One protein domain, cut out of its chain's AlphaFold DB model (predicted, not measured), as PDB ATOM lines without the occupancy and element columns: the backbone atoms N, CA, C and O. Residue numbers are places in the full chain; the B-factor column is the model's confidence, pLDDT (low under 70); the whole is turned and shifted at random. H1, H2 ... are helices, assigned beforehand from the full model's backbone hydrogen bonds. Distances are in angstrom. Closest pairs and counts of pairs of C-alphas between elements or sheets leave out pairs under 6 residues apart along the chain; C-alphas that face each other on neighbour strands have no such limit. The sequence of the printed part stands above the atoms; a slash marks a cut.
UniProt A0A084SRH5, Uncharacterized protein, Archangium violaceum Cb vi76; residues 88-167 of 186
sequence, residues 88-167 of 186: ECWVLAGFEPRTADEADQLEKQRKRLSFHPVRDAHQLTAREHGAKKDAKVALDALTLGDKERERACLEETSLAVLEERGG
ATOM      1  N   GLU A  88      -5.974 -13.763  -3.142       96.06
ATOM      2  CA  GLU A  88      -5.173 -13.076  -2.115       96.06
ATOM      3  C   GLU A  88      -4.466 -14.071  -1.181       96.06
ATOM      4  O   GLU A  88      -3.358 -13.807  -0.725       96.06
ATOM      5  N   CYS A  89      -5.043 -15.256  -0.961       95.81
ATOM      6  CA  CYS A  89      -4.428 -16.309  -0.152       95.81
ATOM      7  C   CYS A  89      -3.162 -16.887  -0.799       95.81
ATOM      8  O   CYS A  89      -2.273 -17.351  -0.089       95.81
ATOM      9  N   TRP A  90      -3.051 -16.839  -2.130       96.94
ATOM     10  CA  TRP A  90      -1.830 -17.229  -2.838       96.94
ATOM     11  C   TRP A  90      -0.733 -16.186  -2.662       96.94
ATOM     12  O   TRP A  90       0.416 -16.539  -2.425       96.94
ATOM     13  N   VAL A  91      -1.095 -14.903  -2.720       97.56
ATOM     14  CA  VAL A  91      -0.151 -13.800  -2.481       97.56
ATOM     15  C   VAL A  91       0.357 -13.844  -1.039       97.56
ATOM     16  O   VAL A  91       1.557 -13.763  -0.801       97.56
ATOM     17  N   LEU A  92      -0.547 -14.049  -0.076       97.88
ATOM     18  CA  LEU A  92      -0.208 -14.164   1.341       97.88
ATOM     19  C   LEU A  92       0.765 -15.307   1.630       97.88
ATOM     20  O   LEU A  92       1.626 -15.134   2.484       97.88
ATOM     21  N   ALA A  93       0.679 -16.436   0.920       97.00
ATOM     22  CA  ALA A  93       1.626 -17.544   1.073       97.00
ATOM     23  C   ALA A  93       3.082 -17.105   0.811       97.00
ATOM     24  O   ALA A  93       4.012 -17.592   1.456       97.00
ATOM     25  N   GLY A  94       3.277 -16.135  -0.082       97.38
ATOM     26  CA  GLY A  94       4.574 -15.550  -0.401       97.38
ATOM     27  C   GLY A  94       5.019 -14.395   0.499       97.38
ATOM     28  O   GLY A  94       6.077 -13.813   0.281       97.38
ATOM     29  N   PHE A  95       4.226 -14.006   1.498       98.19
ATOM     30  CA  PHE A  95       4.610 -12.896   2.360       98.19
ATOM     31  C   PHE A  95       5.665 -13.336   3.382       98.19
ATOM     32  O   PHE A  95       5.384 -14.108   4.300       98.19
ATOM     33  N   GLU A  96       6.875 -12.801   3.234       96.50
ATOM     34  CA  GLU A  96       7.959 -12.869   4.216       96.50
ATOM     35  C   GLU A  96       8.315 -11.438   4.648       96.50
ATOM     36  O   GLU A  96       8.605 -10.628   3.761       96.50
ATOM     37  N   PRO A  97       8.271 -11.089   5.948       96.88
ATOM     38  CA  PRO A  97       8.624  -9.750   6.413       96.88
ATOM     39  C   PRO A  97      10.057  -9.356   6.033       96.88
ATOM     40  O   PRO A  97      11.000 -10.102   6.285       96.88
ATOM     41  N   ARG A  98      10.230  -8.159   5.469       95.94
ATOM     42  CA  ARG A  98      11.535  -7.576   5.098       95.94
ATOM     43  C   ARG A  98      12.031  -6.549   6.107       95.94
ATOM     44  O   ARG A  98      13.214  -6.220   6.125       95.94
ATOM     45  N   THR A  99      11.128  -6.023   6.928       96.88
ATOM     46  CA  THR A  99      11.404  -4.975   7.911       96.88
ATOM     47  C   THR A  99      10.811  -5.344   9.268       96.88
ATOM     48  O   THR A  99       9.921  -6.192   9.365       96.88
ATOM     49  N   ALA A 100      11.292  -4.687  10.327       97.69
ATOM     50  CA  ALA A 100      10.713  -4.824  11.663       97.69
ATOM     51  C   ALA A 100       9.230  -4.410  11.678       97.69
ATOM     52  O   ALA A 100       8.409  -5.103  12.273       97.69
ATOM     53  N   ASP A 101       8.872  -3.357  10.939       96.69
ATOM     54  CA  ASP A 101       7.487  -2.899  10.819       96.69
ATOM     55  C   ASP A 101       6.588  -3.954  10.160       96.69
ATOM     56  O   ASP A 101       5.486  -4.212  10.641       96.69
ATOM     57  N   GLU A 102       7.052  -4.609   9.088       97.69
ATOM     58  CA  GLU A 102       6.310  -5.707   8.453       97.69
ATOM     59  C   GLU A 102       6.148  -6.905   9.401       97.69
ATOM     60  O   GLU A 102       5.083  -7.528   9.434       97.69
ATOM     61  N   ALA A 103       7.173  -7.216  10.201       98.12
ATOM     62  CA  ALA A 103       7.108  -8.290  11.190       98.12
ATOM     63  C   ALA A 103       6.091  -7.969  12.300       98.12
ATOM     64  O   ALA A 103       5.264  -8.815  12.656       98.12
ATOM     65  N   ASP A 104       6.077  -6.726  12.782       98.00
ATOM     66  CA  ASP A 104       5.100  -6.243  13.756       98.00
ATOM     67  C   ASP A 104       3.677  -6.245  13.188       98.00
ATOM     68  O   ASP A 104       2.725  -6.607  13.889       98.00
ATOM     69  N   GLN A 105       3.499  -5.872  11.917       97.75
ATOM     70  CA  GLN A 105       2.198  -5.961  11.253       97.75
ATOM     71  C   GLN A 105       1.734  -7.407  11.110       97.75
ATOM     72  O   GLN A 105       0.572  -7.700  11.406       97.75
ATOM     73  N   LEU A 106       2.625  -8.330  10.746       98.31
ATOM     74  CA  LEU A 106       2.305  -9.753  10.694       98.31
ATOM     75  C   LEU A 106       1.836 -10.278  12.052       98.31
ATOM     76  O   LEU A 106       0.812 -10.964  12.130       98.31
ATOM     77  N   GLU A 107       2.511  -9.895  13.133       98.31
ATOM     78  CA  GLU A 107       2.115 -10.281  14.485       98.31
ATOM     79  C   GLU A 107       0.773  -9.657  14.904       98.31
ATOM     80  O   GLU A 107      -0.073 -10.332  15.502       98.31
ATOM     81  N   LYS A 108       0.511  -8.393  14.540       97.81
ATOM     82  CA  LYS A 108      -0.803  -7.754  14.743       97.81
ATOM     83  C   LYS A 108      -1.905  -8.507  14.000       97.81
ATOM     84  O   LYS A 108      -2.955  -8.775  14.590       97.81
ATOM     85  N   GLN A 109      -1.672  -8.892  12.745       98.00
ATOM     86  CA  GLN A 109      -2.636  -9.676  11.973       98.00
ATOM     87  C   GLN A 109      -2.856 -11.058  12.588       98.00
ATOM     88  O   GLN A 109      -4.005 -11.477  12.719       98.00
ATOM     89  N   ARG A 110      -1.795 -11.731  13.051       98.00
ATOM     90  CA  ARG A 110      -1.897 -13.022  13.743       98.00
ATOM     91  C   ARG A 110      -2.780 -12.930  14.987       98.00
ATOM     92  O   ARG A 110      -3.693 -13.739  15.153       98.00
ATOM     93  N   LYS A 111      -2.567 -11.916  15.833       97.56
ATOM     94  CA  LYS A 111      -3.399 -11.664  17.024       97.56
ATOM     95  C   LYS A 111      -4.847 -11.355  16.647       97.56
ATOM     96  O   LYS A 111      -5.765 -11.962  17.198       97.56
ATOM     97  N   ARG A 112      -5.055 -10.456  15.676       96.75
ATOM     98  CA  ARG A 112      -6.384 -10.062  15.188       96.75
ATOM     99  C   ARG A 112      -7.165 -11.262  14.662       96.75
ATOM    100  O   ARG A 112      -8.339 -11.404  14.986       96.75
ATOM    101  N   LEU A 113      -6.536 -12.115  13.859       97.00
ATOM    102  CA  LEU A 113      -7.168 -13.261  13.203       97.00
ATOM    103  C   LEU A 113      -7.284 -14.489  14.107       97.00
ATOM    104  O   LEU A 113      -8.173 -15.311  13.890       97.00
ATOM    105  N   SER A 114      -6.440 -14.571  15.138       97.38
ATOM    106  CA  SER A 114      -6.283 -15.740  16.011       97.38
ATOM    107  C   SER A 114      -5.701 -16.976  15.294       97.38
ATOM    108  O   SER A 114      -5.802 -18.084  15.806       97.38
ATOM    109  N   PHE A 115      -5.074 -16.782  14.127       97.50
ATOM    110  CA  PHE A 115      -4.318 -17.774  13.345       97.50
ATOM    111  C   PHE A 115      -3.247 -17.062  12.502       97.50
ATOM    112  O   PHE A 115      -3.263 -15.834  12.399       97.50
ATOM    113  N   HIS A 116      -2.309 -17.797  11.893       97.50
ATOM    114  CA  HIS A 116      -1.232 -17.189  11.106       97.50
ATOM    115  C   HIS A 116      -1.685 -16.903   9.658       97.50
ATOM    116  O   HIS A 116      -1.862 -17.849   8.897       97.50
ATOM    117  N   PRO A 117      -1.805 -15.641   9.199       96.50
ATOM    118  CA  PRO A 117      -2.411 -15.331   7.893       96.50
ATOM    119  C   PRO A 117      -1.648 -15.881   6.678       96.50
ATOM    120  O   PRO A 117      -2.270 -16.171   5.667       96.50
ATOM    121  N   VAL A 118      -0.325 -16.049   6.778       96.75
ATOM    122  CA  VAL A 118       0.524 -16.632   5.714       96.75
ATOM    123  C   VAL A 118       0.456 -18.165   5.659       96.75
ATOM    124  O   VAL A 118       0.391 -18.740   4.581       96.75
ATOM    125  N   ARG A 119       0.473 -18.841   6.818       95.12
ATOM    126  CA  ARG A 119       0.522 -20.314   6.908       95.12
ATOM    127  C   ARG A 119      -0.868 -20.945   6.880       95.12
ATOM    128  O   ARG A 119      -1.046 -22.061   6.411       95.12
ATOM    129  N   ASP A 120      -1.862 -20.201   7.352       96.31
ATOM    130  CA  ASP A 120      -3.244 -20.637   7.492       96.31
ATOM    131  C   ASP A 120      -4.199 -19.787   6.639       96.31
ATOM    132  O   ASP A 120      -5.347 -19.562   7.018       96.31
ATOM    133  N   ALA A 121      -3.748 -19.315   5.470       95.56
ATOM    134  CA  ALA A 121      -4.527 -18.427   4.599       95.56
ATOM    135  C   ALA A 121      -5.895 -19.015   4.188       95.56
ATOM    136  O   ALA A 121      -6.868 -18.280   4.040       95.56
ATOM    137  N   HIS A 122      -6.013 -20.345   4.116       94.12
ATOM    138  CA  HIS A 122      -7.278 -21.064   3.905       94.12
ATOM    139  C   HIS A 122      -8.375 -20.719   4.937       94.12
ATOM    140  O   HIS A 122      -9.563 -20.885   4.664       94.12
ATOM    141  N   GLN A 123      -8.011 -20.206   6.118       94.88
ATOM    142  CA  GLN A 123      -8.959 -19.772   7.148       94.88
ATOM    143  C   GLN A 123      -9.552 -18.372   6.896       94.88
ATOM    144  O   GLN A 123     -10.436 -17.947   7.648       94.88
ATOM    145  N   LEU A 124      -9.111 -17.650   5.859       94.31
ATOM    146  CA  LEU A 124      -9.621 -16.329   5.465       94.31
ATOM    147  C   LEU A 124     -10.935 -16.445   4.673       94.31
ATOM    148  O   LEU A 124     -11.043 -16.064   3.511       94.31
ATOM    149  N   THR A 125     -11.950 -17.015   5.314       90.94
ATOM    150  CA  THR A 125     -13.199 -17.453   4.675       90.94
ATOM    151  C   THR A 125     -14.262 -16.361   4.521       90.94
ATOM    152  O   THR A 125     -15.406 -16.672   4.170       90.94
ATOM    153  N   ALA A 126     -13.956 -15.094   4.825       89.75
ATOM    154  CA  ALA A 126     -14.979 -14.057   4.778       89.75
ATOM    155  C   ALA A 126     -15.465 -13.786   3.346       89.75
ATOM    156  O   ALA A 126     -14.686 -13.701   2.395       89.75
ATOM    157  N   ARG A 127     -16.786 -13.630   3.216       83.88
ATOM    158  CA  ARG A 127     -17.458 -13.311   1.949       83.88
ATOM    159  C   ARG A 127     -17.691 -11.815   1.768       83.88
ATOM    160  O   ARG A 127     -17.707 -11.338   0.639       83.88
ATOM    161  N   GLU A 128     -17.893 -11.107   2.872       85.25
ATOM    162  CA  GLU A 128     -18.105  -9.666   2.892       85.25
ATOM    163  C   GLU A 128     -16.779  -8.937   3.078       85.25
ATOM    164  O   GLU A 128     -15.949  -9.334   3.906       85.25
ATOM    165  N   HIS A 129     -16.598  -7.868   2.304       85.06
ATOM    166  CA  HIS A 129     -15.407  -7.047   2.411       85.06
ATOM    167  C   HIS A 129     -15.371  -6.312   3.757       85.06
ATOM    168  O   HIS A 129     -16.379  -5.761   4.189       85.06
ATOM    169  N   GLY A 130     -14.216  -6.293   4.421       83.50
ATOM    170  CA  GLY A 130     -14.047  -5.630   5.720       83.50
ATOM    171  C   GLY A 130     -14.314  -6.528   6.932       83.50
ATOM    172  O   GLY A 130     -13.998  -6.150   8.062       83.50
ATOM    173  N   ALA A 131     -14.840  -7.739   6.733       91.00
ATOM    174  CA  ALA A 131     -15.058  -8.681   7.825       91.00
ATOM    175  C   ALA A 131     -13.732  -9.203   8.413       91.00
ATOM    176  O   ALA A 131     -12.683  -9.215   7.769       91.00
ATOM    177  N   LYS A 132     -13.783  -9.714   9.654       91.75
ATOM    178  CA  LYS A 132     -12.589 -10.157  10.403       91.75
ATOM    179  C   LYS A 132     -11.672 -11.077   9.584       91.75
ATOM    180  O   LYS A 132     -10.464 -10.878   9.596       91.75
ATOM    181  N   LYS A 133     -12.234 -12.067   8.890       93.69
ATOM    182  CA  LYS A 133     -11.492 -13.085   8.126       93.69
ATOM    183  C   LYS A 133     -11.381 -12.757   6.629       93.69
ATOM    184  O   LYS A 133     -11.317 -13.670   5.816       93.69
ATOM    185  N   ASP A 134     -11.426 -11.481   6.257       94.56
ATOM    186  CA  ASP A 134     -11.272 -11.052   4.866       94.56
ATOM    187  C   ASP A 134      -9.805 -11.128   4.424       94.56
ATOM    188  O   ASP A 134      -8.925 -10.498   5.019       94.56
ATOM    189  N   ALA A 135      -9.553 -11.911   3.372       94.88
ATOM    190  CA  ALA A 135      -8.229 -12.095   2.792       94.88
ATOM    191  C   ALA A 135      -7.653 -10.798   2.216       94.88
ATOM    192  O   ALA A 135      -6.454 -10.561   2.341       94.88
ATOM    193  N   LYS A 136      -8.497  -9.931   1.651       95.06
ATOM    194  CA  LYS A 136      -8.065  -8.655   1.084       95.06
ATOM    195  C   LYS A 136      -7.644  -7.675   2.170       95.06
ATOM    196  O   LYS A 136      -6.625  -7.021   2.021       95.06
ATOM    197  N   VAL A 137      -8.377  -7.629   3.283       96.12
ATOM    198  CA  VAL A 137      -7.998  -6.820   4.457       96.12
ATOM    199  C   VAL A 137      -6.697  -7.329   5.073       96.12
ATOM    200  O   VAL A 137      -5.857  -6.536   5.482       96.12
ATOM    201  N   ALA A 138      -6.518  -8.652   5.155       96.56
ATOM    202  CA  ALA A 138      -5.277  -9.228   5.660       96.56
ATOM    203  C   ALA A 138      -4.086  -8.917   4.740       96.56
ATOM    204  O   ALA A 138      -3.035  -8.540   5.244       96.56
ATOM    205  N   LEU A 139      -4.257  -9.046   3.420       97.31
ATOM    206  CA  LEU A 139      -3.219  -8.723   2.441       97.31
ATOM    207  C   LEU A 139      -2.855  -7.238   2.483       97.31
ATOM    208  O   LEU A 139      -1.690  -6.917   2.686       97.31
ATOM    209  N   ASP A 140      -3.853  -6.358   2.395       96.81
ATOM    210  CA  ASP A 140      -3.671  -4.904   2.415       96.81
ATOM    211  C   ASP A 140      -2.964  -4.431   3.690       96.81
ATOM    212  O   ASP A 140      -2.072  -3.593   3.636       96.81
ATOM    213  N   ALA A 141      -3.266  -5.031   4.844       96.62
ATOM    214  CA  ALA A 141      -2.584  -4.696   6.090       96.62
ATOM    215  C   ALA A 141      -1.102  -5.117   6.126       96.62
ATOM    216  O   ALA A 141      -0.325  -4.517   6.869       96.62
ATOM    217  N   LEU A 142      -0.714  -6.157   5.380       97.56
ATOM    218  CA  LEU A 142       0.664  -6.654   5.330       97.56
ATOM    219  C   LEU A 142       1.492  -5.972   4.242       97.56
ATOM    220  O   LEU A 142       2.686  -5.767   4.431       97.56
ATOM    221  N   THR A 143       0.869  -5.612   3.121       96.94
ATOM    222  CA  THR A 143       1.535  -4.945   1.994       96.94
ATOM    223  C   THR A 143       1.329  -3.435   1.988       96.94
ATOM    224  O   THR A 143       1.911  -2.759   1.154       96.94
ATOM    225  N   LEU A 144       0.511  -2.892   2.894       94.62
ATOM    226  CA  LEU A 144       0.097  -1.482   2.923       94.62
ATOM    227  C   LEU A 144      -0.508  -1.013   1.586       94.62
ATOM    228  O   LEU A 144      -0.339   0.137   1.183       94.62
ATOM    229  N   GLY A 145      -1.172  -1.927   0.871       93.31
ATOM    230  CA  GLY A 145      -1.713  -1.690  -0.469       93.31
ATOM    231  C   GLY A 145      -0.651  -1.520  -1.565       93.31
ATOM    232  O   GLY A 145      -0.986  -1.130  -2.690       93.31
ATOM    233  N   ASP A 146       0.625  -1.793  -1.268       96.69
ATOM    234  CA  ASP A 146       1.717  -1.725  -2.234       96.69
ATOM    235  C   ASP A 146       1.672  -2.923  -3.198       96.69
ATOM    236  O   ASP A 146       1.917  -4.081  -2.843       96.69
ATOM    237  N   LYS A 147       1.384  -2.623  -4.466       95.50
ATOM    238  CA  LYS A 147       1.293  -3.607  -5.551       95.50
ATOM    239  C   LYS A 147       2.633  -4.234  -5.915       95.50
ATOM    240  O   LYS A 147       2.648  -5.375  -6.375       95.50
ATOM    241  N   GLU A 148       3.733  -3.505  -5.767       97.06
ATOM    242  CA  GLU A 148       5.067  -4.064  -5.990       97.06
ATOM    243  C   GLU A 148       5.391  -5.047  -4.869       97.06
ATOM    244  O   GLU A 148       5.874  -6.147  -5.131       97.06
ATOM    245  N   ARG A 149       4.997  -4.720  -3.635       97.06
ATOM    246  CA  ARG A 149       5.138  -5.631  -2.500       97.06
ATOM    247  C   ARG A 149       4.306  -6.905  -2.648       97.06
ATOM    248  O   ARG A 149       4.808  -7.983  -2.327       97.06
ATOM    249  N   GLU A 150       3.071  -6.796  -3.141       97.12
ATOM    250  CA  GLU A 150       2.227  -7.951  -3.482       97.12
ATOM    251  C   GLU A 150       2.866  -8.823  -4.567       97.12
ATOM    252  O   GLU A 150       2.905 -10.048  -4.438       97.12
ATOM    253  N   ARG A 151       3.386  -8.206  -5.634       96.62
ATOM    254  CA  ARG A 151       4.059  -8.924  -6.722       96.62
ATOM    255  C   ARG A 151       5.285  -9.675  -6.207       96.62
ATOM    256  O   ARG A 151       5.434 -10.863  -6.483       96.62
ATOM    257  N   ALA A 152       6.096  -9.009  -5.391       97.19
ATOM    258  CA  ALA A 152       7.300  -9.570  -4.800       97.19
ATOM    259  C   ALA A 152       7.024 -10.824  -3.949       97.19
ATOM    260  O   ALA A 152       7.849 -11.735  -3.923       97.19
ATOM    261  N   CYS A 153       5.848 -10.929  -3.311       97.38
ATOM    262  CA  CYS A 153       5.450 -12.153  -2.612       97.38
ATOM    263  C   CYS A 153       5.436 -13.375  -3.543       97.38
ATOM    264  O   CYS A 153       5.841 -14.456  -3.129       97.38
ATOM    265  N   LEU A 154       4.977 -13.226  -4.787       95.38
ATOM    266  CA  LEU A 154       4.892 -14.336  -5.739       95.38
ATOM    267  C   LEU A 154       6.180 -14.528  -6.549       95.38
ATOM    268  O   LEU A 154       6.511 -15.662  -6.878       95.38
ATOM    269  N   GLU A 155       6.882 -13.446  -6.888       96.00
ATOM    270  CA  GLU A 155       8.048 -13.497  -7.784       96.00
ATOM    271  C   GLU A 155       9.362 -13.820  -7.067       96.00
ATOM    272  O   GLU A 155      10.218 -14.495  -7.636       96.00
ATOM    273  N   GLU A 156       9.537 -13.358  -5.825       96.50
ATOM    274  CA  GLU A 156      10.801 -13.519  -5.095       96.50
ATOM    275  C   GLU A 156      10.779 -14.705  -4.122       96.50
ATOM    276  O   GLU A 156      11.830 -15.219  -3.731       96.50
ATOM    277  N   THR A 157       9.591 -15.170  -3.724       96.81
ATOM    278  CA  THR A 157       9.469 -16.341  -2.850       96.81
ATOM    279  C   THR A 157       9.765 -17.610  -3.631       96.81
ATOM    280  O   THR A 157       9.185 -17.860  -4.686       96.81
ATOM    281  N   SER A 158      10.629 -18.465  -3.080       96.00
ATOM    282  CA  SER A 158      10.935 -19.748  -3.715       96.00
ATOM    283  C   SER A 158       9.673 -20.595  -3.930       96.00
ATOM    284  O   SER A 158       8.796 -20.664  -3.063       96.00
ATOM    285  N   LEU A 159       9.622 -21.311  -5.056       95.06
ATOM    286  CA  LEU A 159       8.502 -22.201  -5.373       95.06
ATOM    287  C   LEU A 159       8.264 -23.250  -4.280       95.06
ATOM    288  O   LEU A 159       7.116 -23.522  -3.960       95.06
ATOM    289  N   ALA A 160       9.323 -23.777  -3.655       95.81
ATOM    290  CA  ALA A 160       9.205 -24.753  -2.569       95.81
ATOM    291  C   ALA A 160       8.417 -24.199  -1.366       95.81
ATOM    292  O   ALA A 160       7.558 -24.880  -0.813       95.81
ATOM    293  N   VAL A 161       8.664 -22.938  -0.999       96.81
ATOM    294  CA  VAL A 161       7.940 -22.261   0.087       96.81
ATOM    295  C   VAL A 161       6.483 -21.992  -0.303       96.81
ATOM    296  O   VAL A 161       5.581 -22.173   0.518       96.81
ATOM    297  N   LEU A 162       6.233 -21.590  -1.554       97.19
ATOM    298  CA  LEU A 162       4.874 -21.390  -2.065       97.19
ATOM    299  C   LEU A 162       4.082 -22.706  -2.131       97.19
ATOM    300  O   LEU A 162       2.898 -22.713  -1.809       97.19
ATOM    301  N   GLU A 163       4.724 -23.816  -2.497       96.19
ATOM    302  CA  GLU A 163       4.126 -25.158  -2.497       96.19
ATOM    303  C   GLU A 163       3.785 -25.615  -1.074       96.19
ATOM    304  O   GLU A 163       2.663 -26.052  -0.824       96.19
ATOM    305  N   GLU A 164       4.707 -25.449  -0.121       96.25
ATOM    306  CA  GLU A 164       4.480 -25.810   1.282       96.25
ATOM    307  C   GLU A 164       3.298 -25.027   1.880       96.25
ATOM    308  O   GLU A 164       2.335 -25.607   2.390       96.25
ATOM    309  N   ARG A 165       3.335 -23.693   1.785       96.44
ATOM    310  CA  ARG A 165       2.307 -22.810   2.364       96.44
ATOM    311  C   ARG A 165       0.990 -22.863   1.585       96.44
ATOM    312  O   ARG A 165      -0.083 -22.636   2.142       96.44
ATOM    313  N   GLY A 166       1.069 -23.189   0.301       95.56
ATOM    314  CA  GLY A 166      -0.046 -23.278  -0.630       95.56
ATOM    315  C   GLY A 166      -0.866 -24.564  -0.554       95.56
ATOM    316  O   GLY A 166      -1.847 -24.695  -1.288       95.56
ATOM    317  N   GLY A 167      -0.488 -25.516   0.307       94.62
ATOM    318  CA  GLY A 167      -1.077 -26.859   0.333       94.62
ATOM    319  C   GLY A 167      -2.590 -26.900   0.581       94.62
ATOM    320  O   GLY A 167      -3.258 -27.810   0.105       94.62
TER     321      GLY A 167
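This is residues 88 to 167 of the 186 residues of an uncharacterized protein of Archangium violaceum Cb vi76 (UniProt A0A084SRH5). Look first for the longest helix, H2, side by side with H3 in a hairpin; H3, H4 and H5 pack steeply on short H1 in the middle. The 80 printed residues, with five named helices, H1 to H5 in chain order, and no named strand, are all helix in class. The whole is compact, with a radius of gyration of 11.5 A for the C-alphas and spans of 30 by 27 by 20 A.

H2, residues 100 to 113, touches H3, residues 135 to 143, at 20 degrees, opposite ways; C-alphas 105 and 142 are closest, 6.2 A. The hub H1, residues 88 to 93, touches H3, H4 and H5, for instance H5 by C-alphas 93 and 165, 5.5 A. O i to N i+4 pairs are within hydrogen-bond range throughout H1, H2, H3 and H5; in H4, 4 of 5.

Find C-alpha 100 at (10.713, -4.824, 11.663); H2 runs 19.8 A from there. H4 is residues 147 to 155; H5, 159 to 167, ends at (-1.077, -26.859, 0.333).

The printed part has no cut; residues 114 to 134 form the long link. No printed residue is under 70 in pLDDT.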